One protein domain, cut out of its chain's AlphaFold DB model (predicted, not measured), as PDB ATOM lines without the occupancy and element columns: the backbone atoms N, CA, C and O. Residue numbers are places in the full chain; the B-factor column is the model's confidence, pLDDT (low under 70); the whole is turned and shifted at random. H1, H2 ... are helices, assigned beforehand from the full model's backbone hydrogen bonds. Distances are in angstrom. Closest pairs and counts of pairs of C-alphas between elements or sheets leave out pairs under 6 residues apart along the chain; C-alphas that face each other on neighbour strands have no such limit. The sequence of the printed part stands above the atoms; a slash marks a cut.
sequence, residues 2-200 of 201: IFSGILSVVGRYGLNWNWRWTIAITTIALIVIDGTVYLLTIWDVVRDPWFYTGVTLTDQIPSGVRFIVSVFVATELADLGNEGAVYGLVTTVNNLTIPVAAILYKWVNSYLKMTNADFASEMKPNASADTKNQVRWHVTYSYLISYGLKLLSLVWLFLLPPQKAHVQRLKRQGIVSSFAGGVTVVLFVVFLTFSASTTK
ATOM      1  N   ILE A   2     140.455 142.993 204.188       70.00
ATOM      2  CA  ILE A   2     139.348 143.954 203.972       70.00
ATOM      3  C   ILE A   2     138.996 144.751 205.239       70.00
ATOM      4  O   ILE A   2     138.978 145.978 205.201       70.00
ATOM      5  N   PHE A   3     138.827 144.076 206.381       67.75
ATOM      6  CA  PHE A   3     138.550 144.731 207.666       67.75
ATOM      7  C   PHE A   3     139.623 145.768 208.035       67.75
ATOM      8  O   PHE A   3     139.306 146.915 208.319       67.75
ATOM      9  N   SER A   4     140.906 145.412 207.927       70.69
ATOM     10  CA  SER A   4     142.026 146.330 208.192       70.69
ATOM     11  C   SER A   4     142.077 147.524 207.220       70.69
ATOM     12  O   SER A   4     142.396 148.639 207.637       70.69
ATOM     13  N   GLY A   5     141.698 147.331 205.951       75.94
ATOM     14  CA  GLY A   5     141.571 148.419 204.975       75.94
ATOM     15  C   GLY A   5     140.464 149.410 205.346       75.94
ATOM     16  O   GLY A   5     140.700 150.617 205.370       75.94
ATOM     17  N   ILE A   6     139.291 148.903 205.736       71.75
ATOM     18  CA  ILE A   6     138.173 149.722 206.231       71.75
ATOM     19  C   ILE A   6     138.599 150.478 207.488       71.75
ATOM     20  O   ILE A   6     138.376 151.685 207.583       71.75
ATOM     21  N   LEU A   7     139.283 149.796 208.414       73.19
ATOM     22  CA  LEU A   7     139.778 150.432 209.627       73.19
ATOM     23  C   LEU A   7     140.751 151.577 209.320       73.19
ATOM     24  O   LEU A   7     140.699 152.627 209.953       73.19
ATOM     25  N   SER A   8     141.611 151.400 208.320       75.00
ATOM     26  CA  SER A   8     142.596 152.407 207.918       75.00
ATOM     27  C   SER A   8     141.940 153.643 207.294       75.00
ATOM     28  O   SER A   8     142.346 154.770 207.581       75.00
ATOM     29  N   VAL A   9     140.906 153.456 206.471       73.88
ATOM     30  CA  VAL A   9     140.166 154.561 205.837       73.88
ATOM     31  C   VAL A   9     139.329 155.317 206.868       73.88
ATOM     32  O   VAL A   9     139.426 156.541 206.968       73.88
ATOM     33  N   VAL A  10     138.551 154.602 207.682       72.19
ATOM     34  CA  VAL A  10     137.691 155.207 208.711       72.19
ATOM     35  C   VAL A  10     138.534 155.816 209.835       72.19
ATOM     36  O   VAL A  10     138.192 156.880 210.342       72.19
ATOM     37  N   GLY A  11     139.677 155.219 210.174       67.06
ATOM     38  CA  GLY A  11     140.622 155.769 211.145       67.06
ATOM     39  C   GLY A  11     141.240 157.099 210.704       67.06
ATOM     40  O   GLY A  11     141.431 157.990 211.529       67.06
ATOM     41  N   ARG A  12     141.510 157.266 209.400       71.56
ATOM     42  CA  ARG A  12     142.097 158.497 208.839       71.56
ATOM     43  C   ARG A  12     141.070 159.597 208.568       71.56
ATOM     44  O   ARG A  12     141.353 160.759 208.838       71.56
ATOM     45  N   TYR A  13     139.896 159.250 208.043       70.38
ATOM     46  CA  TYR A  13     138.907 160.230 207.565       70.38
ATOM     47  C   TYR A  13     137.641 160.319 208.429       70.38
ATOM     48  O   TYR A  13     136.958 161.343 208.412       70.38
ATOM     49  N   GLY A  14     137.342 159.296 209.232       65.56
ATOM     50  CA  GLY A  14     136.122 159.208 210.042       65.56
ATOM     51  C   GLY A  14     136.088 160.132 211.261       65.56
ATOM     52  O   GLY A  14     135.036 160.286 211.881       65.56
ATOM     53  N   LEU A  15     137.202 160.795 211.595       64.88
ATOM     54  CA  LEU A  15     137.280 161.712 212.739       64.88
ATOM     55  C   LEU A  15     136.352 162.931 212.590       64.88
ATOM     56  O   LEU A  15     135.796 163.412 213.577       64.88
ATOM     57  N   ASN A  16     136.183 163.420 211.357       70.12
ATOM     58  CA  ASN A  16     135.361 164.594 211.048       70.12
ATOM     59  C   ASN A  16     133.924 164.237 210.658       70.12
ATOM     60  O   ASN A  16     133.091 165.132 210.512       70.12
ATOM     61  N   TRP A  17     133.624 162.952 210.472       75.75
ATOM     62  CA  TRP A  17     132.309 162.510 210.032       75.75
ATOM     63  C   TRP A  17     131.291 162.579 211.161       75.75
ATOM     64  O   TRP A  17     131.615 162.431 212.339       75.75
ATOM     65  N   ASN A  18     130.027 162.765 210.783       81.75
ATOM     66  CA  ASN A  18     128.942 162.586 211.727       81.75
ATOM     67  C   ASN A  18     128.754 161.085 211.970       81.75
ATOM     68  O   ASN A  18     128.325 160.337 211.083       81.75
ATOM     69  N   TRP A  19     129.105 160.636 213.173       80.94
ATOM     70  CA  TRP A  19     129.111 159.219 213.526       80.94
ATOM     71  C   TRP A  19     127.709 158.612 213.482       80.94
ATOM     72  O   TRP A  19     127.559 157.462 213.067       80.94
ATOM     73  N   ARG A  20     126.671 159.406 213.797       83.75
ATOM     74  CA  ARG A  20     125.271 158.964 213.707       83.75
ATOM     75  C   ARG A  20     124.904 158.590 212.278       83.75
ATOM     76  O   ARG A  20     124.433 157.484 212.029       83.75
ATOM     77  N   TRP A  21     125.166 159.502 211.345       83.62
ATOM     78  CA  TRP A  21     124.865 159.295 209.930       83.62
ATOM     79  C   TRP A  21     125.708 158.183 209.321       83.62
ATOM     80  O   TRP A  21     125.188 157.383 208.554       83.62
ATOM     81  N   THR A  22     126.975 158.075 209.714       84.06
ATOM     82  CA  THR A  22     127.859 157.017 209.211       84.06
ATOM     83  C   THR A  22     127.332 155.632 209.598       84.06
ATOM     84  O   THR A  22     127.214 154.758 208.741       84.06
ATOM     85  N   ILE A  23     126.947 155.431 210.865       85.50
ATOM     86  CA  ILE A  23     126.376 154.155 211.326       85.50
ATOM     87  C   ILE A  23     125.001 153.910 210.692       85.50
ATOM     88  O   ILE A  23     124.717 152.786 210.277       85.50
ATOM     89  N   ALA A  24     124.156 154.939 210.586       87.62
ATOM     90  CA  ALA A  24     122.827 154.808 209.995       87.62
ATOM     91  C   ALA A  24     122.893 154.410 208.515       87.62
ATOM     92  O   ALA A  24     122.310 153.399 208.133       87.62
ATOM     93  N   ILE A  25     123.652 155.146 207.701       87.56
ATOM     94  CA  ILE A  25     123.772 154.907 206.257       87.56
ATOM     95  C   ILE A  25     124.374 153.527 205.991       87.56
ATOM     96  O   ILE A  25     123.835 152.778 205.181       87.56
ATOM     97  N   THR A  26     125.445 153.156 206.699       85.62
ATOM     98  CA  THR A  26     126.079 151.838 206.514       85.62
ATOM     99  C   THR A  26     125.160 150.691 206.924       85.62
ATOM    100  O   THR A  26     125.116 149.673 206.241       85.62
ATOM    101  N   THR A  27     124.373 150.863 207.990       87.12
ATOM    102  CA  THR A  27     123.398 149.853 208.423       87.12
ATOM    103  C   THR A  27     122.234 149.731 207.439       87.12
ATOM    104  O   THR A  27     121.847 148.618 207.103       87.12
ATOM    105  N   ILE A  28     121.688 150.850 206.954       89.44
ATOM    106  CA  ILE A  28     120.573 150.852 205.995       89.44
ATOM    107  C   ILE A  28     121.016 150.255 204.658       89.44
ATOM    108  O   ILE A  28     120.329 149.383 204.133       89.44
ATOM    109  N   ALA A  29     122.171 150.673 204.134       87.31
ATOM    110  CA  ALA A  29     122.717 150.137 202.889       87.31
ATOM    111  C   ALA A  29     122.895 148.616 202.968       87.31
ATOM    112  O   ALA A  29     122.522 147.906 202.037       87.31
ATOM    113  N   LEU A  30     123.384 148.113 204.104       85.88
ATOM    114  CA  LEU A  30     123.530 146.681 204.313       85.88
ATOM    115  C   LEU A  30     122.182 145.958 204.378       85.88
ATOM    116  O   LEU A  30     122.016 144.944 203.718       85.88
ATOM    117  N   ILE A  31     121.194 146.491 205.101       88.38
ATOM    118  CA  ILE A  31     119.851 145.886 205.153       88.38
ATOM    119  C   ILE A  31     119.241 145.776 203.749       88.38
ATOM    120  O   ILE A  31     118.598 144.775 203.445       88.38
ATOM    121  N   VAL A  32     119.456 146.775 202.887       87.50
ATOM    122  CA  VAL A  32     118.972 146.751 201.499       87.50
ATOM    123  C   VAL A  32     119.696 145.685 200.674       87.50
ATOM    124  O   VAL A  32     119.035 144.914 199.977       87.50
ATOM    125  N   ILE A  33     121.029 145.615 200.759       86.06
ATOM    126  CA  ILE A  33     121.834 144.629 200.020       86.06
ATOM    127  C   ILE A  33     121.493 143.211 200.491       86.06
ATOM    128  O   ILE A  33     121.069 142.384 199.684       86.06
ATOM    129  N   ASP A  34     121.600 142.956 201.794       84.94
ATOM    130  CA  ASP A  34     121.294 141.669 202.414       84.94
ATOM    131  C   ASP A  34     119.859 141.249 202.126       84.94
ATOM    132  O   ASP A  34     119.623 140.139 201.663       84.94
ATOM    133  N   GLY A  35     118.895 142.139 202.379       83.75
ATOM    134  CA  GLY A  35     117.482 141.852 202.174       83.75
ATOM    135  C   GLY A  35     117.205 141.441 200.732       83.75
ATOM    136  O   GLY A  35     116.522 140.447 200.504       83.75
ATOM    137  N   THR A  36     117.803 142.135 199.761       83.88
ATOM    138  CA  THR A  36     117.668 141.784 198.341       83.88
ATOM    139  C   THR A  36     118.266 140.406 198.054       83.88
ATOM    140  O   THR A  36     117.604 139.564 197.448       83.88
ATOM    141  N   VAL A  37     119.486 140.137 198.521       81.94
ATOM    142  CA  VAL A  37     120.182 138.871 198.254       81.94
ATOM    143  C   VAL A  37     119.496 137.681 198.933       81.94
ATOM    144  O   VAL A  37     119.227 136.668 198.281       81.94
ATOM    145  N   TYR A  38     119.171 137.789 200.221       80.88
ATOM    146  CA  TYR A  38     118.535 136.702 200.962       80.88
ATOM    147  C   TYR A  38     117.124 136.419 200.443       80.88
ATOM    148  O   TYR A  38     116.782 135.249 200.280       80.88
ATOM    149  N   LEU A  39     116.329 137.438 200.092       81.31
ATOM    150  CA  LEU A  39     115.010 137.216 199.489       81.31
ATOM    151  C   LEU A  39     115.125 136.515 198.128       81.31
ATOM    152  O   LEU A  39     114.448 135.511 197.913       81.31
ATOM    153  N   LEU A  40     116.021 136.958 197.241       80.62
ATOM    154  CA  LEU A  40     116.250 136.287 195.952       80.62
ATOM    155  C   LEU A  40     116.671 134.820 196.120       80.62
ATOM    156  O   LEU A  40     116.318 133.973 195.296       80.62
ATOM    157  N   THR A  41     117.381 134.509 197.205       76.12
ATOM    158  CA  THR A  41     117.844 133.145 197.463       76.12
ATOM    159  C   THR A  41     116.779 132.254 198.110       76.12
ATOM    160  O   THR A  41     116.663 131.076 197.759       76.12
ATOM    161  N   ILE A  42     115.962 132.802 199.020       74.62
ATOM    162  CA  ILE A  42     114.825 132.098 199.643       74.62
ATOM    163  C   ILE A  42     113.806 131.677 198.575       74.62
ATOM    164  O   ILE A  42     113.291 130.557 198.614       74.62
ATOM    165  N   TRP A  43     113.561 132.546 197.592       76.44
ATOM    166  CA  TRP A  43     112.623 132.307 196.492       76.44
ATOM    167  C   TRP A  43     113.222 131.542 195.301       76.44
ATOM    168  O   TRP A  43     112.539 131.367 194.297       76.44
ATOM    169  N   ASP A  44     114.442 131.011 195.444       69.56
ATOM    170  CA  ASP A  44     115.088 130.111 194.474       69.56
ATOM    171  C   ASP A  44     115.351 130.746 193.091       69.56
ATOM    172  O   ASP A  44     115.325 130.065 192.071       69.56
ATOM    173  N   VAL A  45     115.604 132.064 193.046       71.56
ATOM    174  CA  VAL A  45     115.909 132.788 191.794       71.56
ATOM    175  C   VAL A  45     117.397 132.681 191.445       71.56
ATOM    176  O   VAL A  45     117.749 132.418 190.298       71.56
ATOM    177  N   VAL A  46     118.280 132.865 192.436       68.50
ATOM    178  CA  VAL A  46     119.740 132.733 192.295       68.50
ATOM    179  C   VAL A  46     120.285 131.986 193.512       68.50
ATOM    180  O   VAL A  46     120.184 132.473 194.635       68.50
ATOM    181  N   ARG A  47     120.870 130.801 193.299       63.06
ATOM    182  CA  ARG A  47     121.546 129.996 194.333       63.06
ATOM    183  C   ARG A  47     122.999 129.766 193.951       63.06
ATOM    184  O   ARG A  47     123.382 128.662 193.578       63.06
ATOM    185  N   ASP A  48     123.795 130.824 194.034       73.38
ATOM    186  CA  ASP A  48     125.233 130.727 193.802       73.38
ATOM    187  C   ASP A  48     126.022 130.960 195.109       73.38
ATOM    188  O   ASP A  48     125.742 131.926 195.831       73.38
ATOM    189  N   PRO A  49     127.006 130.104 195.453       69.44
ATOM    190  CA  PRO A  49     127.833 130.268 196.651       69.44
ATOM    191  C   PRO A  49     128.590 131.605 196.712       69.44
ATOM    192  O   PRO A  49     128.823 132.145 197.800       69.44
ATOM    193  N   TRP A  50     128.955 132.177 195.561       74.25
ATOM    194  CA  TRP A  50     129.618 133.479 195.491       74.25
ATOM    195  C   TRP A  50     128.682 134.618 195.877       74.25
ATOM    196  O   TRP A  50     129.133 135.605 196.458       74.25
ATOM    197  N   PHE A  51     127.380 134.453 195.644       71.06
ATOM    198  CA  PHE A  51     126.363 135.423 196.040       71.06
ATOM    199  C   PHE A  51     126.273 135.540 197.572       71.06
ATOM    200  O   PHE A  51     126.284 136.643 198.116       71.06
ATOM    201  N   TYR A  52     126.324 134.409 198.287       70.31
ATOM    202  CA  TYR A  52     126.425 134.385 199.754       70.31
ATOM    203  C   TYR A  52     127.765 134.915 200.274       70.31
ATOM    204  O   TYR A  52     127.828 135.617 201.288       70.31
ATOM    205  N   THR A  53     128.853 134.597 199.576       79.25
ATOM    206  CA  THR A  53     130.192 135.061 199.960       79.25
ATOM    207  C   THR A  53     130.294 136.586 199.849       79.25
ATOM    208  O   THR A  53     130.841 137.233 200.738       79.25
ATOM    209  N   GLY A  54     129.703 137.197 198.818       76.25
ATOM    210  CA  GLY A  54     129.653 138.656 198.676       76.25
ATOM    211  C   GLY A  54     128.921 139.358 199.826       76.25
ATOM    212  O   GLY A  54     129.378 140.394 200.317       76.25
ATOM    213  N   VAL A  55     127.827 138.768 200.312       79.69
ATOM    214  CA  VAL A  55     127.067 139.298 201.456       79.69
ATOM    215  C   VAL A  55     127.884 139.244 202.745       79.69
ATOM    216  O   VAL A  55     128.062 140.267 203.404       79.69
ATOM    217  N   THR A  56     128.487 138.095 203.059       79.00
ATOM    218  CA  THR A  56     129.305 137.947 204.281       79.00
ATOM    219  C   THR A  56     130.532 138.868 204.301       79.00
ATOM    220  O   THR A  56     130.979 139.298 205.368       79.00
ATOM    221  N   LEU A  57     131.063 139.225 203.127       79.38
ATOM    222  CA  LEU A  57     132.110 140.239 202.990       79.38
ATOM    223  C   LEU A  57     131.586 141.657 203.254       79.38
ATOM    224  O   LEU A  57     132.276 142.453 203.894       79.38
ATOM    225  N   THR A  58     130.374 141.967 202.794       80.62
ATOM    226  CA  THR A  58     129.739 143.282 202.975       80.62
ATOM    227  C   THR A  58     129.410 143.549 204.448       80.62
ATOM    228  O   THR A  58     129.603 144.671 204.920       80.62
ATOM    229  N   ASP A  59     129.056 142.511 205.213       81.31
ATOM    230  CA  ASP A  59     128.829 142.563 206.669       81.31
ATOM    231  C   ASP A  59     130.028 143.077 207.483       81.31
ATOM    232  O   ASP A  59     129.870 143.697 208.544       81.31
ATOM    233  N   GLN A  60     131.248 142.892 206.976       81.25
ATOM    234  CA  GLN A  60     132.461 143.363 207.652       81.25
ATOM    235  C   GLN A  60     132.552 144.896 207.695       81.25
ATOM    236  O   GLN A  60     133.211 145.449 208.580       81.25
ATOM    237  N   ILE A  61     131.878 145.592 206.774       79.94
ATOM    238  CA  ILE A  61     131.912 147.054 206.657       79.94
ATOM    239  C   ILE A  61     131.227 147.734 207.851       79.94
ATOM    240  O   ILE A  61     131.908 148.463 208.580       79.94
ATOM    241  N   PRO A  62     129.927 147.513 208.129       80.44
ATOM    242  CA  PRO A  62     129.279 148.137 209.279       80.44
ATOM    243  C   PRO A  62     129.839 147.639 210.611       80.44
ATOM    244  O   PRO A  62     129.879 148.416 211.565       80.44
ATOM    245  N   SER A  63     130.322 146.394 210.684       81.19
ATOM    246  CA  SER A  63     131.035 145.894 211.868       81.19
ATOM    247  C   SER A  63     132.281 146.740 212.167       81.19
ATOM    248  O   SER A  63     132.424 147.266 213.273       81.19
ATOM    249  N   GLY A  64     133.129 146.982 211.161       80.44
ATOM    250  CA  GLY A  64     134.333 147.807 211.304       80.44
ATOM    251  C   GLY A  64     134.037 149.271 211.638       80.44
ATOM    252  O   GLY A  64     134.695 149.856 212.499       80.44
ATOM    253  N   VAL A  65     133.008 149.855 211.015       82.38
ATOM    254  CA  VAL A  65     132.566 151.231 211.303       82.38
ATOM    255  C   VAL A  65     132.088 151.362 212.750       82.38
ATOM    256  O   VAL A  65     132.517 152.276 213.455       82.38
ATOM    257  N   ARG A  66     131.237 150.442 213.221       81.88
ATOM    258  CA  ARG A  66     130.742 150.440 214.607       81.88
ATOM    259  C   ARG A  66     131.876 150.243 215.606       81.88
ATOM    260  O   ARG A  66     131.906 150.936 216.620       81.88
ATOM    261  N   PHE A  67     132.817 149.351 215.298       81.75
ATOM    262  CA  PHE A  67     133.986 149.111 216.135       81.75
ATOM    263  C   PHE A  67     134.827 150.383 216.304       81.75
ATOM    264  O   PHE A  67     135.050 150.808 217.434       81.75
ATOM    265  N   ILE A  68     135.213 151.054 215.209       82.19
ATOM    266  CA  ILE A  68     136.013 152.289 215.298       82.19
ATOM    267  C   ILE A  68     135.279 153.395 216.038       82.19
ATOM    268  O   ILE A  68     135.879 154.043 216.892       82.19
ATOM    269  N   VAL A  69     134.002 153.629 215.728       82.19
ATOM    270  CA  VAL A  69     133.238 154.679 216.413       82.19
ATOM    271  C   VAL A  69     133.181 154.395 217.916       82.19
ATOM    272  O   VAL A  69     133.361 155.313 218.710       82.19
ATOM    273  N   SER A  70     133.011 153.131 218.314       81.38
ATOM    274  CA  SER A  70     133.047 152.727 219.722       81.38
ATOM    275  C   SER A  70     134.403 153.010 220.372       81.38
ATOM    276  O   SER A  70     134.439 153.521 221.491       81.38
ATOM    277  N   VAL A  71     135.511 152.720 219.679       81.44
ATOM    278  CA  VAL A  71     136.865 153.029 220.169       81.44
ATOM    279  C   VAL A  71     137.055 154.537 220.310       81.44
ATOM    280  O   VAL A  71     137.473 154.993 221.370       81.44
ATOM    281  N   PHE A  72     136.689 155.326 219.296       81.12
ATOM    282  CA  PHE A  72     136.794 156.784 219.348       81.12
ATOM    283  C   PHE A  72     135.995 157.373 220.505       81.12
ATOM    284  O   PHE A  72     136.537 158.155 221.281       81.12
ATOM    285  N   VAL A  73     134.740 156.960 220.682       77.31
ATOM    286  CA  VAL A  73     133.910 157.421 221.803       77.31
ATOM    287  C   VAL A  73     134.544 157.054 223.147       77.31
ATOM    288  O   VAL A  73     134.608 157.910 224.025       77.31
ATOM    289  N   ALA A  74     135.061 155.830 223.299       80.94
ATOM    290  CA  ALA A  74     135.727 155.400 224.529       80.94
ATOM    291  C   ALA A  74     136.979 156.242 224.834       80.94
ATOM    292  O   ALA A  74     137.138 156.713 225.960       80.94
ATOM    293  N   THR A  75     137.831 156.483 223.832       78.50
ATOM    294  CA  THR A  75     139.068 157.266 223.995       78.50
ATOM    295  C   THR A  75     138.814 158.748 224.255       78.50
ATOM    296  O   THR A  75     139.537 159.363 225.025       78.50
ATOM    297  N   GLU A  76     137.775 159.336 223.656       79.31
ATOM    298  CA  GLU A  76     137.446 160.749 223.885       79.31
ATOM    299  C   GLU A  76     136.781 160.973 225.249       79.31
ATOM    300  O   GLU A  76     136.912 162.048 225.842       79.31
ATOM    301  N   LEU A  77     136.053 159.971 225.750       73.25
ATOM    302  CA  LEU A  77     135.410 160.043 227.056       73.25
ATOM    303  C   LEU A  77     136.423 159.851 228.189       73.25
ATOM    304  O   LEU A  77     136.357 160.569 229.185       73.25
ATOM    305  N   ALA A  78     137.375 158.935 228.023       78.81
ATOM    306  CA  ALA A  78     138.357 158.612 229.045       78.81
ATOM    307  C   ALA A  78     139.228 159.799 229.473       78.81
ATOM    308  O   ALA A  78     139.660 160.616 228.659       78.81
ATOM    309  N   ASP A  79     139.488 159.888 230.775       77.00
ATOM    310  CA  ASP A  79     140.460 160.816 231.346       77.00
ATOM    311  C   ASP A  79     141.865 160.215 231.347       77.00
ATOM    312  O   ASP A  79     142.034 158.991 231.370       77.00
ATOM    313  N   LEU A  80     142.871 161.097 231.351       76.69
ATOM    314  CA  LEU A  80     144.283 160.730 231.455       76.69
ATOM    315  C   LEU A  80     144.483 159.783 232.650       76.69
ATOM    316  O   LEU A  80     144.216 160.148 233.792       76.69
ATOM    317  N   GLY A  81     144.934 158.558 232.370       75.62
ATOM    318  CA  GLY A  81     145.167 157.514 233.375       75.62
ATOM    319  C   GLY A  81     144.029 156.503 233.577       75.62
ATOM    320  O   GLY A  81     144.261 155.486 234.223       75.62
ATOM    321  N   ASN A  82     142.839 156.711 232.993       81.19
ATOM    322  CA  ASN A  82     141.702 155.774 233.087       81.19
ATOM    323  C   ASN A  82     141.211 155.236 231.722       81.19
ATOM    324  O   ASN A  82     140.148 154.622 231.616       81.19
ATOM    325  N   GLU A  83     141.991 155.444 230.662       81.31
ATOM    326  CA  GLU A  83     141.667 155.030 229.287       81.31
ATOM    327  C   GLU A  83     141.400 153.530 229.160       81.31
ATOM    328  O   GLU A  83     140.424 153.119 228.529       81.31
ATOM    329  N   GLY A  84     142.204 152.711 229.845       80.88
ATOM    330  CA  GLY A  84     142.043 151.260 229.849       80.88
ATOM    331  C   GLY A  84     140.732 150.791 230.486       80.88
ATOM    332  O   GLY A  84     140.108 149.867 229.970       80.88
ATOM    333  N   ALA A  85     140.272 151.434 231.566       84.38
ATOM    334  CA  ALA A  85     139.048 151.004 232.245       84.38
ATOM    335  C   ALA A  85     137.791 151.388 231.456       84.38
ATOM    336  O   ALA A  85     136.881 150.569 231.323       84.38
ATOM    337  N   VAL A  86     137.749 152.599 230.882       82.81
ATOM    338  CA  VAL A  86     136.628 153.039 230.031       82.81
ATOM    339  C   VAL A  86     136.543 152.169 228.779       82.81
ATOM    340  O   VAL A  86     135.464 151.692 228.428       82.81
ATOM    341  N   TYR A  87     137.684 151.892 228.144       83.12
ATOM    342  CA  TYR A  87     137.740 150.996 226.993       83.12
ATOM    343  C   TYR A  87     137.323 149.561 227.346       83.12
ATOM    344  O   TYR A  87     136.539 148.940 226.621       83.12
ATOM    345  N   GLY A  88     137.795 149.043 228.485       85.25
ATOM    346  CA  GLY A  88     137.417 147.731 229.002       85.25
ATOM    347  C   GLY A  88     135.913 147.614 229.246       85.25
ATOM    348  O   GLY A  88     135.304 146.641 228.807       85.25
ATOM    349  N   LEU A  89     135.291 148.628 229.854       83.56
ATOM    350  CA  LEU A  89     133.848 148.661 230.108       83.56
ATOM    351  C   LEU A  89     133.040 148.671 228.804       83.56
ATOM    352  O   LEU A  89     132.113 147.882 228.636       83.56
ATOM    353  N   VAL A  90     133.407 149.518 227.842       82.31
ATOM    354  CA  VAL A  90     132.735 149.553 226.532       82.31
ATOM    355  C   VAL A  90     132.845 148.195 225.824       82.31
ATOM    356  O   VAL A  90     131.874 147.704 225.242       82.31
ATOM    357  N   THR A  91     134.006 147.550 225.933       84.25
ATOM    358  CA  THR A  91     134.251 146.229 225.344       84.25
ATOM    359  C   THR A  91     133.434 145.130 226.031       84.25
ATOM    360  O   THR A  91     132.888 144.261 225.348       84.25
ATOM    361  N   THR A  92     133.293 145.142 227.359       84.56
ATOM    362  CA  THR A  92     132.488 144.132 228.070       84.56
ATOM    363  C   THR A  92     131.000 144.265 227.755       84.56
ATOM    364  O   THR A  92     130.356 143.252 227.487       84.56
ATOM    365  N   VAL A  93     130.467 145.490 227.682       82.50
ATOM    366  CA  VAL A  93     129.080 145.748 227.240       82.50
ATOM    367  C   VAL A  93     128.836 145.196 225.832       82.50
ATOM    368  O   VAL A  93     127.807 144.567 225.576       82.50
ATOM    369  N   ASN A  94     129.795 145.383 224.918       83.56
ATOM    370  CA  ASN A  94     129.689 144.863 223.555       83.56
ATOM    371  C   ASN A  94     129.598 143.326 223.546       83.56
ATOM    372  O   ASN A  94     128.678 142.762 222.954       83.56
ATOM    373  N   ASN A  95     130.474 142.653 224.296       83.81
ATOM    374  CA  ASN A  95     130.473 141.191 224.398       83.81
ATOM    375  C   ASN A  95     129.200 140.633 225.061       83.81
ATOM    376  O   ASN A  95     128.701 139.594 224.635       83.81
ATOM    377  N   LEU A  96     128.624 141.337 226.045       81.88
ATOM    378  CA  LEU A  96     127.356 140.953 226.688       81.88
ATOM    379  C   LEU A  96     126.151 141.012 225.741       81.88
ATOM    380  O   LEU A  96     125.153 140.331 225.965       81.88
ATOM    381  N   THR A  97     126.228 141.797 224.667       81.62
ATOM    382  CA  THR A  97     125.116 141.922 223.716       81.62
ATOM    383  C   THR A  97     124.885 140.616 222.942       81.62
ATOM    384  O   THR A  97     123.747 140.308 222.594       81.62
ATOM    385  N   ILE A  98     125.932 139.811 222.722       83.81
ATOM    386  CA  ILE A  98     125.868 138.541 221.980       83.81
ATOM    387  C   ILE A  98     124.909 137.526 222.641       83.81
ATOM    388  O   ILE A  98     123.957 137.100 221.978       83.81
ATOM    389  N   PRO A  99     125.088 137.136 223.920       83.31
ATOM    390  CA  PRO A  99     124.195 136.178 224.573       83.31
ATOM    391  C   PRO A  99     122.768 136.717 224.727       83.31
ATOM    392  O   PRO A  99     121.808 135.981 224.492       83.31
ATOM    393  N   VAL A 100     122.607 138.006 225.041       80.31
ATOM    394  CA  VAL A 100     121.283 138.643 225.154       80.31
ATOM    395  C   VAL A 100     120.535 138.586 223.820       80.31
ATOM    396  O   VAL A 100     119.370 138.185 223.782       80.31
ATOM    397  N   ALA A 101     121.211 138.910 222.713       82.19
ATOM    398  CA  ALA A 101     120.634 138.810 221.378       82.19
ATOM    399  C   ALA A 101     120.232 137.367 221.049       82.19
ATOM    400  O   ALA A 101     119.122 137.142 220.573       82.19
ATOM    401  N   ALA A 102     121.082 136.380 221.347       82.62
ATOM    402  CA  ALA A 102     120.792 134.971 221.078       82.62
ATOM    403  C   ALA A 102     119.514 134.478 221.782       82.62
ATOM    404  O   ALA A 102     118.738 133.719 221.201       82.62
ATOM    405  N   ILE A 103     119.267 134.923 223.015       81.06
ATOM    406  CA  ILE A 103     118.061 134.558 223.772       81.06
ATOM    407  C   ILE A 103     116.823 135.226 223.178       81.06
ATOM    408  O   ILE A 103     115.811 134.553 222.989       81.06
ATOM    409  N   LEU A 104     116.908 136.513 222.829       81.06
ATOM    410  CA  LEU A 104     115.819 137.222 222.151       81.06
ATOM    411  C   LEU A 104     115.481 136.564 220.808       81.06
ATOM    412  O   LEU A 104     114.309 136.336 220.524       81.06
ATOM    413  N   TYR A 105     116.491 136.174 220.025       80.50
ATOM    414  CA  TYR A 105     116.291 135.418 218.787       80.50
ATOM    415  C   TYR A 105     115.590 134.081 219.036       80.50
ATOM    416  O   TYR A 105     114.626 133.763 218.344       80.50
ATOM    417  N   LYS A 106     116.023 133.304 220.038       78.00
ATOM    418  CA  LYS A 106     115.359 132.039 220.408       78.00
ATOM    419  C   LYS A 106     113.907 132.259 220.827       78.00
ATOM    420  O   LYS A 106     113.036 131.484 220.438       78.00
ATOM    421  N   TRP A 107     113.647 133.311 221.595       81.38
ATOM    422  CA  TRP A 107     112.306 133.661 222.045       81.38
ATOM    423  C   TRP A 107     111.395 134.018 220.863       81.38
ATOM    424  O   TRP A 107     110.324 133.432 220.729       81.38
ATOM    425  N   VAL A 108     111.855 134.874 219.944       78.50
ATOM    426  CA  VAL A 108     111.118 135.217 218.712       78.50
ATOM    427  C   VAL A 108     110.896 133.983 217.826       78.50
ATOM    428  O   VAL A 108     109.777 133.756 217.364       78.50
ATOM    429  N   ASN A 109     111.916 133.139 217.636       73.62
ATOM    430  CA  ASN A 109     111.796 131.918 216.832       73.62
ATOM    431  C   ASN A 109     110.796 130.909 217.418       73.62
ATOM    432  O   ASN A 109     110.105 130.234 216.654       73.62
ATOM    433  N   SER A 110     110.683 130.831 218.748       74.62
ATOM    434  CA  SER A 110     109.678 130.001 219.425       74.62
ATOM    435  C   SER A 110     108.251 130.425 219.053       74.62
ATOM    436  O   SER A 110     107.420 129.585 218.706       74.62
ATOM    437  N   TYR A 111     107.977 131.736 219.022       71.25
ATOM    438  CA  TYR A 111     106.673 132.270 218.607       71.25
ATOM    439  C   TYR A 111     106.368 132.038 217.124       71.25
ATOM    440  O   TYR A 111     105.220 131.779 216.767       71.25
ATOM    441  N   LEU A 112     107.384 132.094 216.262       64.44
ATOM    442  CA  LEU A 112     107.234 131.854 214.824       64.44
ATOM    443  C   LEU A 112     107.099 130.364 214.458       64.44
ATOM    444  O   LEU A 112     107.004 130.056 213.272       64.44
ATOM    445  N   LYS A 113     107.090 129.451 215.447       60.53
ATOM    446  CA  LYS A 113     107.156 127.989 215.256       60.53
ATOM    447  C   LYS A 113     108.308 127.567 214.333       60.53
ATOM    448  O   LYS A 113     108.232 126.553 213.662       60.53
ATOM    449  N   MET A 114     109.419 128.304 214.315       56.19
ATOM    450  CA  MET A 114     110.642 127.869 213.629       56.19
ATOM    451  C   MET A 114     111.362 126.831 214.500       56.19
ATOM    452  O   MET A 114     112.435 127.084 215.048       56.19
ATOM    453  N   THR A 115     110.745 125.663 214.684       54.38
ATOM    454  CA  THR A 115     111.384 124.526 215.356       54.38
ATOM    455  C   THR A 115     112.103 123.685 214.306       54.38
ATOM    456  O   THR A 115     111.603 123.508 213.199       54.38
ATOM    457  N   ASN A 116     113.258 123.102 214.647       54.78
ATOM    458  CA  ASN A 116     114.007 122.188 213.766       54.78
ATOM    459  C   ASN A 116     113.138 121.053 213.175       54.78
ATOM    460  O   ASN A 116     113.466 120.513 212.124       54.78
ATOM    461  N   ALA A 117     112.027 120.708 213.834       53.19
ATOM    462  CA  ALA A 117     111.040 119.737 213.372       53.19
ATOM    463  C   ALA A 117     110.284 120.178 212.100       53.19
ATOM    464  O   ALA A 117     110.034 119.342 211.233       53.19
ATOM    465  N   ASP A 118     109.981 121.470 211.948       55.03
ATOM    466  CA  ASP A 118     109.282 121.997 210.769       55.03
ATOM    467  C   ASP A 118     110.235 122.110 209.569       55.03
ATOM    468  O   ASP A 118     109.879 121.704 208.463       55.03
ATOM    469  N   PHE A 119     111.498 122.489 209.798       56.78
ATOM    470  CA  PHE A 119     112.562 122.385 208.785       56.78
ATOM    471  C   PHE A 119     112.835 120.929 208.367       56.78
ATOM    472  O   PHE A 119     113.030 120.636 207.187       56.78
ATOM    473  N   ALA A 120     112.798 119.982 209.313       52.91
ATOM    474  CA  ALA A 120     112.944 118.555 209.017       52.91
ATOM    475  C   ALA A 120     111.760 117.989 208.210       52.91
ATOM    476  O   ALA A 120     111.936 117.026 207.462       52.91
ATOM    477  N   SER A 121     110.564 118.581 208.332       53.91
ATOM    478  CA  SER A 121     109.398 118.211 207.523       53.91
ATOM    479  C   SER A 121     109.532 118.648 206.055       53.91
ATOM    480  O   SER A 121     109.078 117.925 205.168       53.91
ATOM    481  N   GLU A 122     110.237 119.755 205.794       55.28
ATOM    482  CA  GLU A 122     110.541 120.271 204.451       55.28
ATOM    483  C   GLU A 122     111.637 119.461 203.738       55.28
ATOM    484  O   GLU A 122     111.553 119.219 202.535       55.28
ATOM    485  N   MET A 123     112.652 119.004 204.484       53.31
ATOM    486  CA  MET A 123     113.782 118.221 203.957       53.31
ATOM    487  C   MET A 123     113.381 116.792 203.543       53.31
ATOM    488  O   MET A 123     114.172 116.069 202.933       53.31
ATOM    489  N   LYS A 124     112.152 116.349 203.855       54.41
ATOM    490  CA  LYS A 124     111.657 115.049 203.392       54.41
ATOM    491  C   LYS A 124     111.488 115.068 201.865       54.41
ATOM    492  O   LYS A 124     110.814 115.955 201.341       54.41
ATOM    493  N   PRO A 125     111.994 114.049 201.142       52.44
ATOM    494  CA  PRO A 125     111.957 114.005 199.675       52.44
ATOM    495  C   PRO A 125     110.538 114.045 199.069       52.44
ATOM    496  O   PRO A 125     110.398 114.362 197.893       52.44
ATOM    497  N   ASN A 126     109.492 113.813 199.877       53.88
ATOM    498  CA  ASN A 126     108.084 113.787 199.459       53.88
ATOM    499  C   ASN A 126     107.256 114.982 199.987       53.88
ATOM    500  O   ASN A 126     106.029 114.901 200.022       53.88
ATOM    501  N   ALA A 127     107.888 116.063 200.458       59.56
ATOM    502  CA  ALA A 127     107.164 117.238 200.947       59.56
ATOM    503  C   ALA A 127     106.406 117.940 199.804       59.56
ATOM    504  O   ALA A 127     106.993 118.268 198.766       59.56
ATOM    505  N   SER A 128     105.105 118.179 199.998       61.28
ATOM    506  CA  SER A 128     104.246 118.881 199.041       61.28
ATOM    507  C   SER A 128     104.717 120.326 198.822       61.28
ATOM    508  O   SER A 128     105.334 120.942 199.696       61.28
ATOM    509  N   ALA A 129     104.433 120.881 197.637       65.31
ATOM    510  CA  ALA A 129     104.802 122.258 197.287       65.31
ATOM    511  C   ALA A 129     104.266 123.288 198.304       65.31
ATOM    512  O   ALA A 129     104.940 124.278 198.593       65.31
ATOM    513  N   ASP A 130     103.113 123.000 198.913       63.19
ATOM    514  CA  ASP A 130     102.491 123.830 199.946       63.19
ATOM    515  C   ASP A 130     103.321 123.902 201.235       63.19
ATOM    516  O   ASP A 130     103.490 124.986 201.795       63.19
ATOM    517  N   THR A 131     103.910 122.785 201.680       66.12
ATOM    518  CA  THR A 131     104.782 122.751 202.869       66.12
ATOM    519  C   THR A 131     106.054 123.569 202.643       66.12
ATOM    520  O   THR A 131     106.448 124.347 203.511       66.12
ATOM    521  N   LYS A 132     106.658 123.481 201.450       65.69
ATOM    522  CA  LYS A 132     107.840 124.287 201.088       65.69
ATOM    523  C   LYS A 132     107.524 125.782 201.053       65.69
ATOM    524  O   LYS A 132     108.313 126.597 201.523       65.69
ATOM    525  N   ASN A 133     106.358 126.155 200.522       71.31
ATOM    526  CA  ASN A 133     105.946 127.556 200.460       71.31
ATOM    527  C   ASN A 133     105.703 128.138 201.863       71.31
ATOM    528  O   ASN A 133     106.156 129.243 202.153       71.31
ATOM    529  N   GLN A 134     105.059 127.384 202.760       69.75
ATOM    530  CA  GLN A 134     104.849 127.818 204.145       69.75
ATOM    531  C   GLN A 134     106.176 128.081 204.870       69.75
ATOM    532  O   GLN A 134     106.340 129.146 205.468       69.75
ATOM    533  N   VAL A 135     107.159 127.180 204.764       70.25
ATOM    534  CA  VAL A 135     108.463 127.367 205.426       70.25
ATOM    535  C   VAL A 135     109.217 128.577 204.867       70.25
ATOM    536  O   VAL A 135     109.734 129.383 205.643       70.25
ATOM    537  N   ARG A 136     109.204 128.794 203.544       74.69
ATOM    538  CA  ARG A 136     109.791 129.997 202.918       74.69
ATOM    539  C   ARG A 136     109.188 131.292 203.466       74.69
ATOM    540  O   ARG A 136     109.924 132.247 203.732       74.69
ATOM    541  N   TRP A 137     107.875 131.320 203.695       78.75
ATOM    542  CA  TRP A 137     107.205 132.454 204.331       78.75
ATOM    543  C   TRP A 137     107.633 132.641 205.788       78.75
ATOM    544  O   TRP A 137     107.981 133.757 206.167       78.75
ATOM    545  N   HIS A 138     107.689 131.573 206.589       75.25
ATOM    546  CA  HIS A 138     108.164 131.648 207.977       75.25
ATOM    547  C   HIS A 138     109.593 132.204 208.076       75.25
ATOM    548  O   HIS A 138     109.857 133.098 208.884       75.25
ATOM    549  N   VAL A 139     110.494 131.745 207.201       75.12
ATOM    550  CA  VAL A 139     111.869 132.258 207.114       75.12
ATOM    551  C   VAL A 139     111.873 133.736 206.718       75.12
ATOM    552  O   VAL A 139     112.540 134.544 207.363       75.12
ATOM    553  N   THR A 140     111.076 134.117 205.718       81.00
ATOM    554  CA  THR A 140     110.950 135.512 205.268       81.00
ATOM    555  C   THR A 140     110.480 136.439 206.396       81.00
ATOM    556  O   THR A 140     111.061 137.507 206.594       81.00
ATOM    557  N   TYR A 141     109.481 136.027 207.184       80.19
ATOM    558  CA  TYR A 141     109.004 136.805 208.333       80.19
ATOM    559  C   TYR A 141     110.075 136.969 209.416       80.19
ATOM    560  O   TYR A 141     110.214 138.060 209.970       80.19
ATOM    561  N   SER A 142     110.869 135.930 209.688       81.12
ATOM    562  CA  SER A 142     111.973 136.011 210.654       81.12
ATOM    563  C   SER A 142     113.041 137.026 210.224       81.12
ATOM    564  O   SER A 142     113.461 137.867 211.027       81.12
ATOM    565  N   TYR A 143     113.413 137.035 208.939       82.38
ATOM    566  CA  TYR A 143     114.326 138.043 208.392       82.38
ATOM    567  C   TYR A 143     113.730 139.455 208.445       82.38
ATOM    568  O   TYR A 143     114.413 140.382 208.878       82.38
ATOM    569  N   LEU A 144     112.450 139.627 208.098       84.19
ATOM    570  CA  LEU A 144     111.760 140.921 208.194       84.19
ATOM    571  C   LEU A 144     111.740 141.469 209.625       84.19
ATOM    572  O   LEU A 144     112.069 142.637 209.834       84.19
ATOM    573  N   ILE A 145     111.410 140.634 210.613       85.12
ATOM    574  CA  ILE A 145     111.425 141.024 212.030       85.12
ATOM    575  C   ILE A 145     112.849 141.398 212.456       85.12
ATOM    576  O   ILE A 145     113.051 142.434 213.088       85.12
ATOM    577  N   SER A 146     113.848 140.610 212.057       83.94
ATOM    578  CA  SER A 146     115.257 140.873 212.372       83.94
ATOM    579  C   SER A 146     115.746 142.201 211.781       83.94
ATOM    580  O   SER A 146     116.401 142.984 212.473       83.94
ATOM    581  N   TYR A 147     115.399 142.504 210.527       85.62
ATOM    582  CA  TYR A 147     115.712 143.793 209.905       85.62
ATOM    583  C   TYR A 147     114.936 144.947 210.543       85.62
ATOM    584  O   TYR A 147     115.515 146.011 210.762       85.62
ATOM    585  N   GLY A 148     113.676 144.728 210.926       86.38
ATOM    586  CA  GLY A 148     112.880 145.686 211.693       86.38
ATOM    587  C   GLY A 148     113.541 146.043 213.025       86.38
ATOM    588  O   GLY A 148     113.728 147.220 213.321       86.38
ATOM    589  N   LEU A 149     113.997 145.046 213.789       86.12
ATOM    590  CA  LEU A 149     114.745 145.263 215.032       86.12
ATOM    591  C   LEU A 149     116.087 145.968 214.784       86.12
ATOM    592  O   LEU A 149     116.453 146.865 215.547       86.12
ATOM    593  N   LYS A 150     116.806 145.635 213.699       85.38
ATOM    594  CA  LYS A 150     118.024 146.366 213.303       85.38
ATOM    595  C   LYS A 150     117.720 147.845 213.021       85.38
ATOM    596  O   LYS A 150     118.478 148.698 213.477       85.38
ATOM    597  N   LEU A 151     116.623 148.171 212.335       87.00
ATOM    598  CA  LEU A 151     116.218 149.563 212.095       87.00
ATOM    599  C   LEU A 151     115.770 150.266 213.381       87.00
ATOM    600  O   LEU A 151     116.164 151.403 213.615       87.00
ATOM    601  N   LEU A 152     115.023 149.586 214.252       87.38
ATOM    602  CA  LEU A 152     114.641 150.125 215.561       87.38
ATOM    603  C   LEU A 152     115.865 150.423 216.432       87.38
ATOM    604  O   LEU A 152     115.879 151.425 217.142       87.38
ATOM    605  N   SER A 153     116.935 149.629 216.321       85.38
ATOM    606  CA  SER A 153     118.189 149.913 217.026       85.38
ATOM    607  C   SER A 153     118.820 151.249 216.609       85.38
ATOM    608  O   SER A 153     119.498 151.885 217.416       85.38
ATOM    609  N   LEU A 154     118.545 151.740 215.391       84.75
ATOM    610  CA  LEU A 154     119.028 153.046 214.933       84.75
ATOM    611  C   LEU A 154     118.399 154.207 215.712       84.75
ATOM    612  O   LEU A 154     119.007 155.272 215.777       84.75
ATOM    613  N   VAL A 155     117.245 154.017 216.362       85.75
ATOM    614  CA  VAL A 155     116.635 155.043 217.230       85.75
ATOM    615  C   VAL A 155     117.579 155.413 218.381       85.75
ATOM    616  O   VAL A 155     117.700 156.586 218.740       85.75
ATOM    617  N   TRP A 156     118.348 154.446 218.894       81.06
ATOM    618  CA  TRP A 156     119.336 154.681 219.951       81.06
ATOM    619  C   TRP A 156     120.541 155.519 219.494       81.06
ATOM    620  O   TRP A 156     121.274 156.028 220.343       81.06
ATOM    621  N   LEU A 157     120.732 155.768 218.188       81.25
ATOM    622  CA  LEU A 157     121.768 156.697 217.710       81.25
ATOM    623  C   LEU A 157     121.532 158.136 218.178       81.25
ATOM    624  O   LEU A 157     122.485 158.912 218.223       81.25
ATOM    625  N   PHE A 158     120.304 158.500 218.563       75.75
ATOM    626  CA  PHE A 158     120.040 159.801 219.177       75.75
ATOM    627  C   PHE A 158     120.822 160.002 220.485       75.75
ATOM    628  O   PHE A 158     121.209 161.130 220.792       75.75
ATOM    629  N   LEU A 159     121.102 158.923 221.221       77.19
ATOM    630  CA  LEU A 159     121.887 158.975 222.453       77.19
ATOM    631  C   LEU A 159     123.390 159.135 222.173       77.19
ATOM    632  O   LEU A 159     124.110 159.738 222.964       77.19
ATOM    633  N   LEU A 160     123.871 158.633 221.031       78.31
ATOM    634  CA  LEU A 160     125.281 158.709 220.655       78.31
ATOM    635  C   LEU A 160     125.655 160.158 220.301       78.31
ATOM    636  O   LEU A 160     124.981 160.756 219.472       78.31
ATOM    637  N   PRO A 161     126.724 160.761 220.833       71.62
ATOM    638  CA  PRO A 161     127.145 162.099 220.418       71.62
ATOM    639  C   PRO A 161     127.503 162.131 218.912       71.62
ATOM    640  O   PRO A 161     128.173 161.225 218.421       71.62
ATOM    641  N   PRO A 162     127.059 163.150 218.146       71.50
ATOM    642  CA  PRO A 162     127.164 163.151 216.683       71.50
ATOM    643  C   PRO A 162     128.586 163.344 216.146       71.50
ATOM    644  O   PRO A 162     128.847 163.008 214.996       71.50
ATOM    645  N   GLN A 163     129.497 163.905 216.942       71.81
ATOM    646  CA  GLN A 163     130.845 164.238 216.491       71.81
ATOM    647  C   GLN A 163     131.819 164.313 217.669       71.81
ATOM    648  O   GLN A 163     131.428 164.714 218.771       71.81
ATOM    649  N   LYS A 164     133.105 164.060 217.402       70.44
ATOM    650  CA  LYS A 164     134.215 164.254 218.349       70.44
ATOM    651  C   LYS A 164     134.167 165.613 219.057       70.44
ATOM    652  O   LYS A 164     134.222 165.679 220.280       70.44
ATOM    653  N   ALA A 165     133.968 166.697 218.304       69.06
ATOM    654  CA  ALA A 165     133.890 168.047 218.864       69.06
ATOM    655  C   ALA A 165     132.749 168.214 219.887       69.06
ATOM    656  O   ALA A 165     132.877 168.980 220.839       69.06
ATOM    657  N   HIS A 166     131.639 167.491 219.719       70.25
ATOM    658  CA  HIS A 166     130.516 167.528 220.652       70.25
ATOM    659  C   HIS A 166     130.830 166.775 221.954       70.25
ATOM    660  O   HIS A 166     130.527 167.284 223.029       70.25
ATOM    661  N   VAL A 167     131.516 165.629 221.868       72.62
ATOM    662  CA  VAL A 167     132.008 164.884 223.046       72.62
ATOM    663  C   VAL A 167     132.957 165.746 223.869       72.62
ATOM    664  O   VAL A 167     132.785 165.885 225.075       72.62
ATOM    665  N   GLN A 168     133.908 166.406 223.206       70.62
ATOM    666  CA  GLN A 168     134.873 167.278 223.876       70.62
ATOM    667  C   GLN A 168     134.212 168.503 224.521       70.62
ATOM    668  O   GLN A 168     134.638 168.935 225.591       70.62
ATOM    669  N   ARG A 169     133.156 169.057 223.908       72.56
ATOM    670  CA  ARG A 169     132.363 170.143 224.508       72.56
ATOM    671  C   ARG A 169     131.610 169.676 225.752       72.56
ATOM    672  O   ARG A 169     131.712 170.344 226.773       72.56
ATOM    673  N   LEU A 170     130.923 168.533 225.685       68.56
ATOM    674  CA  LEU A 170     130.226 167.947 226.837       68.56
ATOM    675  C   LEU A 170     131.196 167.648 227.984       68.56
ATOM    676  O   LEU A 170     130.914 167.979 229.133       68.56
ATOM    677  N   LYS A 171     132.378 167.116 227.653       71.56
ATOM    678  CA  LYS A 171     133.452 166.860 228.615       71.56
ATOM    679  C   LYS A 171     133.950 168.145 229.285       71.56
ATOM    680  O   LYS A 171     134.047 168.193 230.504       71.56
ATOM    681  N   ARG A 172     134.199 169.212 228.515       70.69
ATOM    682  CA  ARG A 172     134.616 170.525 229.053       70.69
ATOM    683  C   ARG A 172     133.546 171.197 229.911       70.69
ATOM    684  O   ARG A 172     133.892 171.948 230.813       70.69
ATOM    685  N   GLN A 173     132.272 170.960 229.615       74.75
ATOM    686  CA  GLN A 173     131.156 171.520 230.378       74.75
ATOM    687  C   GLN A 173     130.861 170.742 231.668       74.75
ATOM    688  O   GLN A 173     130.106 171.238 232.496       74.75
ATOM    689  N   GLY A 174     131.449 169.553 231.860       63.94
ATOM    690  CA  GLY A 174     131.347 168.794 233.112       63.94
ATOM    691  C   GLY A 174     129.921 168.381 233.485       63.94
ATOM    692  O   GLY A 174     129.644 168.134 234.656       63.94
ATOM    693  N   ILE A 175     128.998 168.328 232.518       61.47
ATOM    694  CA  ILE A 175     127.597 167.990 232.785       61.47
ATOM    695  C   ILE A 175     127.512 166.488 233.059       61.47
ATOM    696  O   ILE A 175     127.433 165.670 232.143       61.47
ATOM    697  N   VAL A 176     127.538 166.126 234.339       65.12
ATOM    698  CA  VAL A 176     127.340 164.758 234.818       65.12
ATOM    699  C   VAL A 176     125.897 164.585 235.290       65.12
ATOM    700  O   VAL A 176     125.393 165.360 236.099       65.12
ATOM    701  N   SER A 177     125.207 163.565 234.775       69.62
ATOM    702  CA  SER A 177     123.886 163.167 235.270       69.62
ATOM    703  C   SER A 177     124.027 161.905 236.114       69.62
ATOM    704  O   SER A 177     124.154 160.801 235.579       69.62
ATOM    705  N   SER A 178     123.989 162.059 237.441       68.31
ATOM    706  CA  SER A 178     124.058 160.933 238.385       68.31
ATOM    707  C   SER A 178     122.929 159.920 238.164       68.31
ATOM    708  O   SER A 178     123.126 158.722 238.350       68.31
ATOM    709  N   PHE A 179     121.765 160.384 237.696       75.62
ATOM    710  CA  PHE A 179     120.632 159.525 237.356       75.62
ATOM    711  C   PHE A 179     120.918 158.645 236.129       75.62
ATOM    712  O   PHE A 179     120.757 157.429 236.195       75.62
ATOM    713  N   ALA A 180     121.404 159.228 235.026       71.94
ATOM    714  CA  ALA A 180     121.728 158.470 233.814       71.94
ATOM    715  C   ALA A 180     122.883 157.475 234.039       71.94
ATOM    716  O   ALA A 180     122.848 156.352 233.530       71.94
ATOM    717  N   GLY A 181     123.877 157.863 234.849       72.31
ATOM    718  CA  GLY A 181     124.952 156.970 235.283       72.31
ATOM    719  C   GLY A 181     124.422 155.782 236.088       72.31
ATOM    720  O   GLY A 181     124.709 154.636 235.746       72.31
ATOM    721  N   GLY A 182     123.576 156.039 237.093       78.19
ATOM    722  CA  GLY A 182     122.954 154.993 237.911       78.19
ATOM    723  C   GLY A 182     122.119 154.009 237.089       78.19
ATOM    724  O   GLY A 182     122.296 152.799 237.217       78.19
ATOM    725  N   VAL A 183     121.276 154.510 236.180       82.56
ATOM    726  CA  VAL A 183     120.477 153.669 235.271       82.56
ATOM    727  C   VAL A 183     121.369 152.783 234.397       82.56
ATOM    728  O   VAL A 183     121.087 151.596 234.244       82.56
ATOM    729  N   THR A 184     122.470 153.324 233.870       78.50
ATOM    730  CA  THR A 184     123.409 152.564 233.028       78.50
ATOM    731  C   THR A 184     124.089 151.440 233.812       78.50
ATOM    732  O   THR A 184     124.189 150.320 233.313       78.50
ATOM    733  N   VAL A 185     124.507 151.703 235.056       81.94
ATOM    734  CA  VAL A 185     125.126 150.691 235.930       81.94
ATOM    735  C   VAL A 185     124.124 149.599 236.304       81.94
ATOM    736  O   VAL A 185     124.450 148.418 236.208       81.94
ATOM    737  N   VAL A 186     122.895 149.967 236.678       85.50
ATOM    738  CA  VAL A 186     121.842 148.993 237.007       85.50
ATOM    739  C   VAL A 186     121.521 148.119 235.797       85.50
ATOM    740  O   VAL A 186     121.512 146.896 235.922       85.50
ATOM    741  N   LEU A 187     121.333 148.714 234.614       83.06
ATOM    742  CA  LEU A 187     121.114 147.965 233.373       83.06
ATOM    743  C   LEU A 187     122.274 147.015 233.072       83.06
ATOM    744  O   LEU A 187     122.036 145.860 232.728       83.06
ATOM    745  N   PHE A 188     123.516 147.470 233.236       81.69
ATOM    746  CA  PHE A 188     124.693 146.632 233.031       81.69
ATOM    747  C   PHE A 188     124.707 145.420 233.969       81.69
ATOM    748  O   PHE A 188     124.881 144.296 233.505       81.69
ATOM    749  N   VAL A 189     124.467 145.619 235.268       84.50
ATOM    750  CA  VAL A 189     124.426 144.526 236.256       84.50
ATOM    751  C   VAL A 189     123.278 143.558 235.963       84.50
ATOM    752  O   VAL A 189     123.463 142.343 236.045       84.50
ATOM    753  N   VAL A 190     122.110 144.066 235.562       84.50
ATOM    754  CA  VAL A 190     120.970 143.232 235.154       84.50
ATOM    755  C   VAL A 190     121.319 142.398 233.922       84.50
ATOM    756  O   VAL A 190     121.123 141.188 233.939       84.50
ATOM    757  N   PHE A 191     121.896 142.992 232.875       80.38
ATOM    758  CA  PHE A 191     122.293 142.234 231.684       80.38
ATOM    759  C   PHE A 191     123.410 141.228 231.969       80.38
ATOM    760  O   PHE A 191     123.397 140.131 231.416       80.38
ATOM    761  N   LEU A 192     124.348 141.563 232.853       80.50
ATOM    762  CA  LEU A 192     125.446 140.680 233.235       80.50
ATOM    763  C   LEU A 192     124.947 139.478 234.048       80.50
ATOM    764  O   LEU A 192     125.294 138.341 233.737       80.50
ATOM    765  N   THR A 193     124.076 139.701 235.036       82.00
ATOM    766  CA  THR A 193     123.436 138.617 235.808       82.00
ATOM    767  C   THR A 193     122.497 137.776 234.941       82.00
ATOM    768  O   THR A 193     122.478 136.546 235.045       82.00
ATOM    769  N   PHE A 194     121.773 138.408 234.017       78.19
ATOM    770  CA  PHE A 194     120.943 137.718 233.033       78.19
ATOM    771  C   PHE A 194     121.784 136.840 232.099       78.19
ATOM    772  O   PHE A 194     121.478 135.660 231.942       78.19
ATOM    773  N   SER A 195     122.890 137.356 231.552       75.56
ATOM    774  CA  SER A 195     123.828 136.579 230.732       75.56
ATOM    775  C   SER A 195     124.438 135.414 231.518       75.56
ATOM    776  O   SER A 195     124.511 134.297 231.011       75.56
ATOM    777  N   ALA A 196     124.851 135.638 232.767       75.81
ATOM    778  CA  ALA A 196     125.425 134.590 233.608       75.81
ATOM    779  C   ALA A 196     124.413 133.470 233.918       75.81
ATOM    780  O   ALA A 196     124.764 132.295 233.887       75.81
ATOM    781  N   SER A 197     123.145 133.814 234.161       76.19
ATOM    782  CA  SER A 197     122.095 132.829 234.472       76.19
ATOM    783  C   SER A 197     121.634 132.007 233.264       76.19
ATOM    784  O   SER A 197     121.211 130.862 233.428       76.19
ATOM    785  N   THR A 198     121.746 132.559 232.056       65.88
ATOM    786  CA  THR A 198     121.407 131.875 230.797       65.88
ATOM    787  C   THR A 198     122.558 131.063 230.209       65.88
ATOM    788  O   THR A 198     122.314 130.212 229.356       65.88
ATOM    789  N   THR A 199     123.782 131.234 230.715       57.22
ATOM    790  CA  THR A 199     124.949 130.394 230.385       57.22
ATOM    791  C   THR A 199     124.975 129.114 231.239       57.22
ATOM    792  O   THR A 199     126.017 128.720 231.758       57.22
ATOM    793  N   LYS A 200     123.821 128.461 231.443       37.06
ATOM    794  CA  LYS A 200     123.811 127.091 231.979       37.06
ATOM    795  C   LYS A 200     124.174 126.113 230.846       37.06
ATOM    796  O   LYS A 200     123.669 126.316 229.741       37.06
TER     797      LYS A 200
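This is residues 2 to 200 of the 201 residues of an uncharacterized protein of Aphanomyces astaci (UniProt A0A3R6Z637). The longest helix, H7, runs side by side with H2 along a loose, elongated frame of helices; H3 and H4 follow each other along H2, and H5 folds back from H4 toward the early half of H7. H1 packs on H4, H8 packs on the last part of H4 at one end of the long axis, H6 packs on the beginning of H7 at the other, and H9 crosses H5 at an edge. The printed part has 199 residues, with nine named helices, H1 to H9 in order, and no named strand; its class is all helix. It is loose, with a radius of gyration of the C-alphas of 20.8 A, and spans 69 by 39 by 24 A.

H7, residues 129 to 158, measures 46.1 A from C-alpha 129 at (104.802, 122.258, 197.287) to C-alpha 158 at (120.040, 159.801, 219.177). H5, residues 83 to 111, measures 43.1 A, H2, residues 19 to 42, 33.7 A, and H4, residues 60 to 77, 25.8 A. H9, residues 178 to 198, measures 30.1 A and ends with C-alpha 198 at (121.407, 131.875, 230.797). The shorter helices are H1, residues 2 to 13, H3, residues 49 to 58, H6, residues 116 to 122, and H8, residues 164 to 173.

H7 touches H2 at a shallow tilt of 2 degrees, opposite ways; the closest C-alphas, of Arg 20 and Leu 157, are 5.8 A apart. H2 and H3 form a helical hairpin, closest at the C-alphas of Asp 34 and Val 55, 6.3 A. H4 is the hub, touching H1, H2, H5 and H8. Its residues 61 to 69 touch H2, closest at the C-alphas of Thr 26 and Pro 62, 5.6 A. H1 touches H4 at a steep tilt of 42 degrees, with the C-alphas of Phe 3 and Gln 60 closest at 6.2 A. H4 and H5 form a helical hairpin, closest at the C-alphas of Ala 74 and Tyr 87, 5.4 A. Residues 72 to 77 of H4 touch H8, closest at the C-alphas of Glu 76 and Val 167, 6.9 A. H5 and H7 are close but not clearly touching, 7.4 A between the C-alphas of Asn 109 and Ser 142. Residues 188 to 195 of H9 touch H5 at a steep tilt of 55 degrees, closest at the C-alphas of Pro 99 and Ser 195, 6.2 A. H6 touches H7, closest at the C-alphas of Glu 122 and Lys 132, 5.9 A. H7 and H9 are apart. Every O i to N i+4 pair is within hydrogen-bond range in H1, H2, H3, H4, H6, H8 and H9, against 22 of 25 in H5 and 21 of 26 in H7.

The two C-alphas farthest apart, of Asn 126 and Gln 173, are 69.4 A apart. Residues 124 to 129 stand free, as do residues 172 to 187, of which 178 to 187 belong to H9. The printed part has no cut and no long link. The mean pLDDT of the printed part is 75.8; 40 residues are under 70, among them residues 112 to 132.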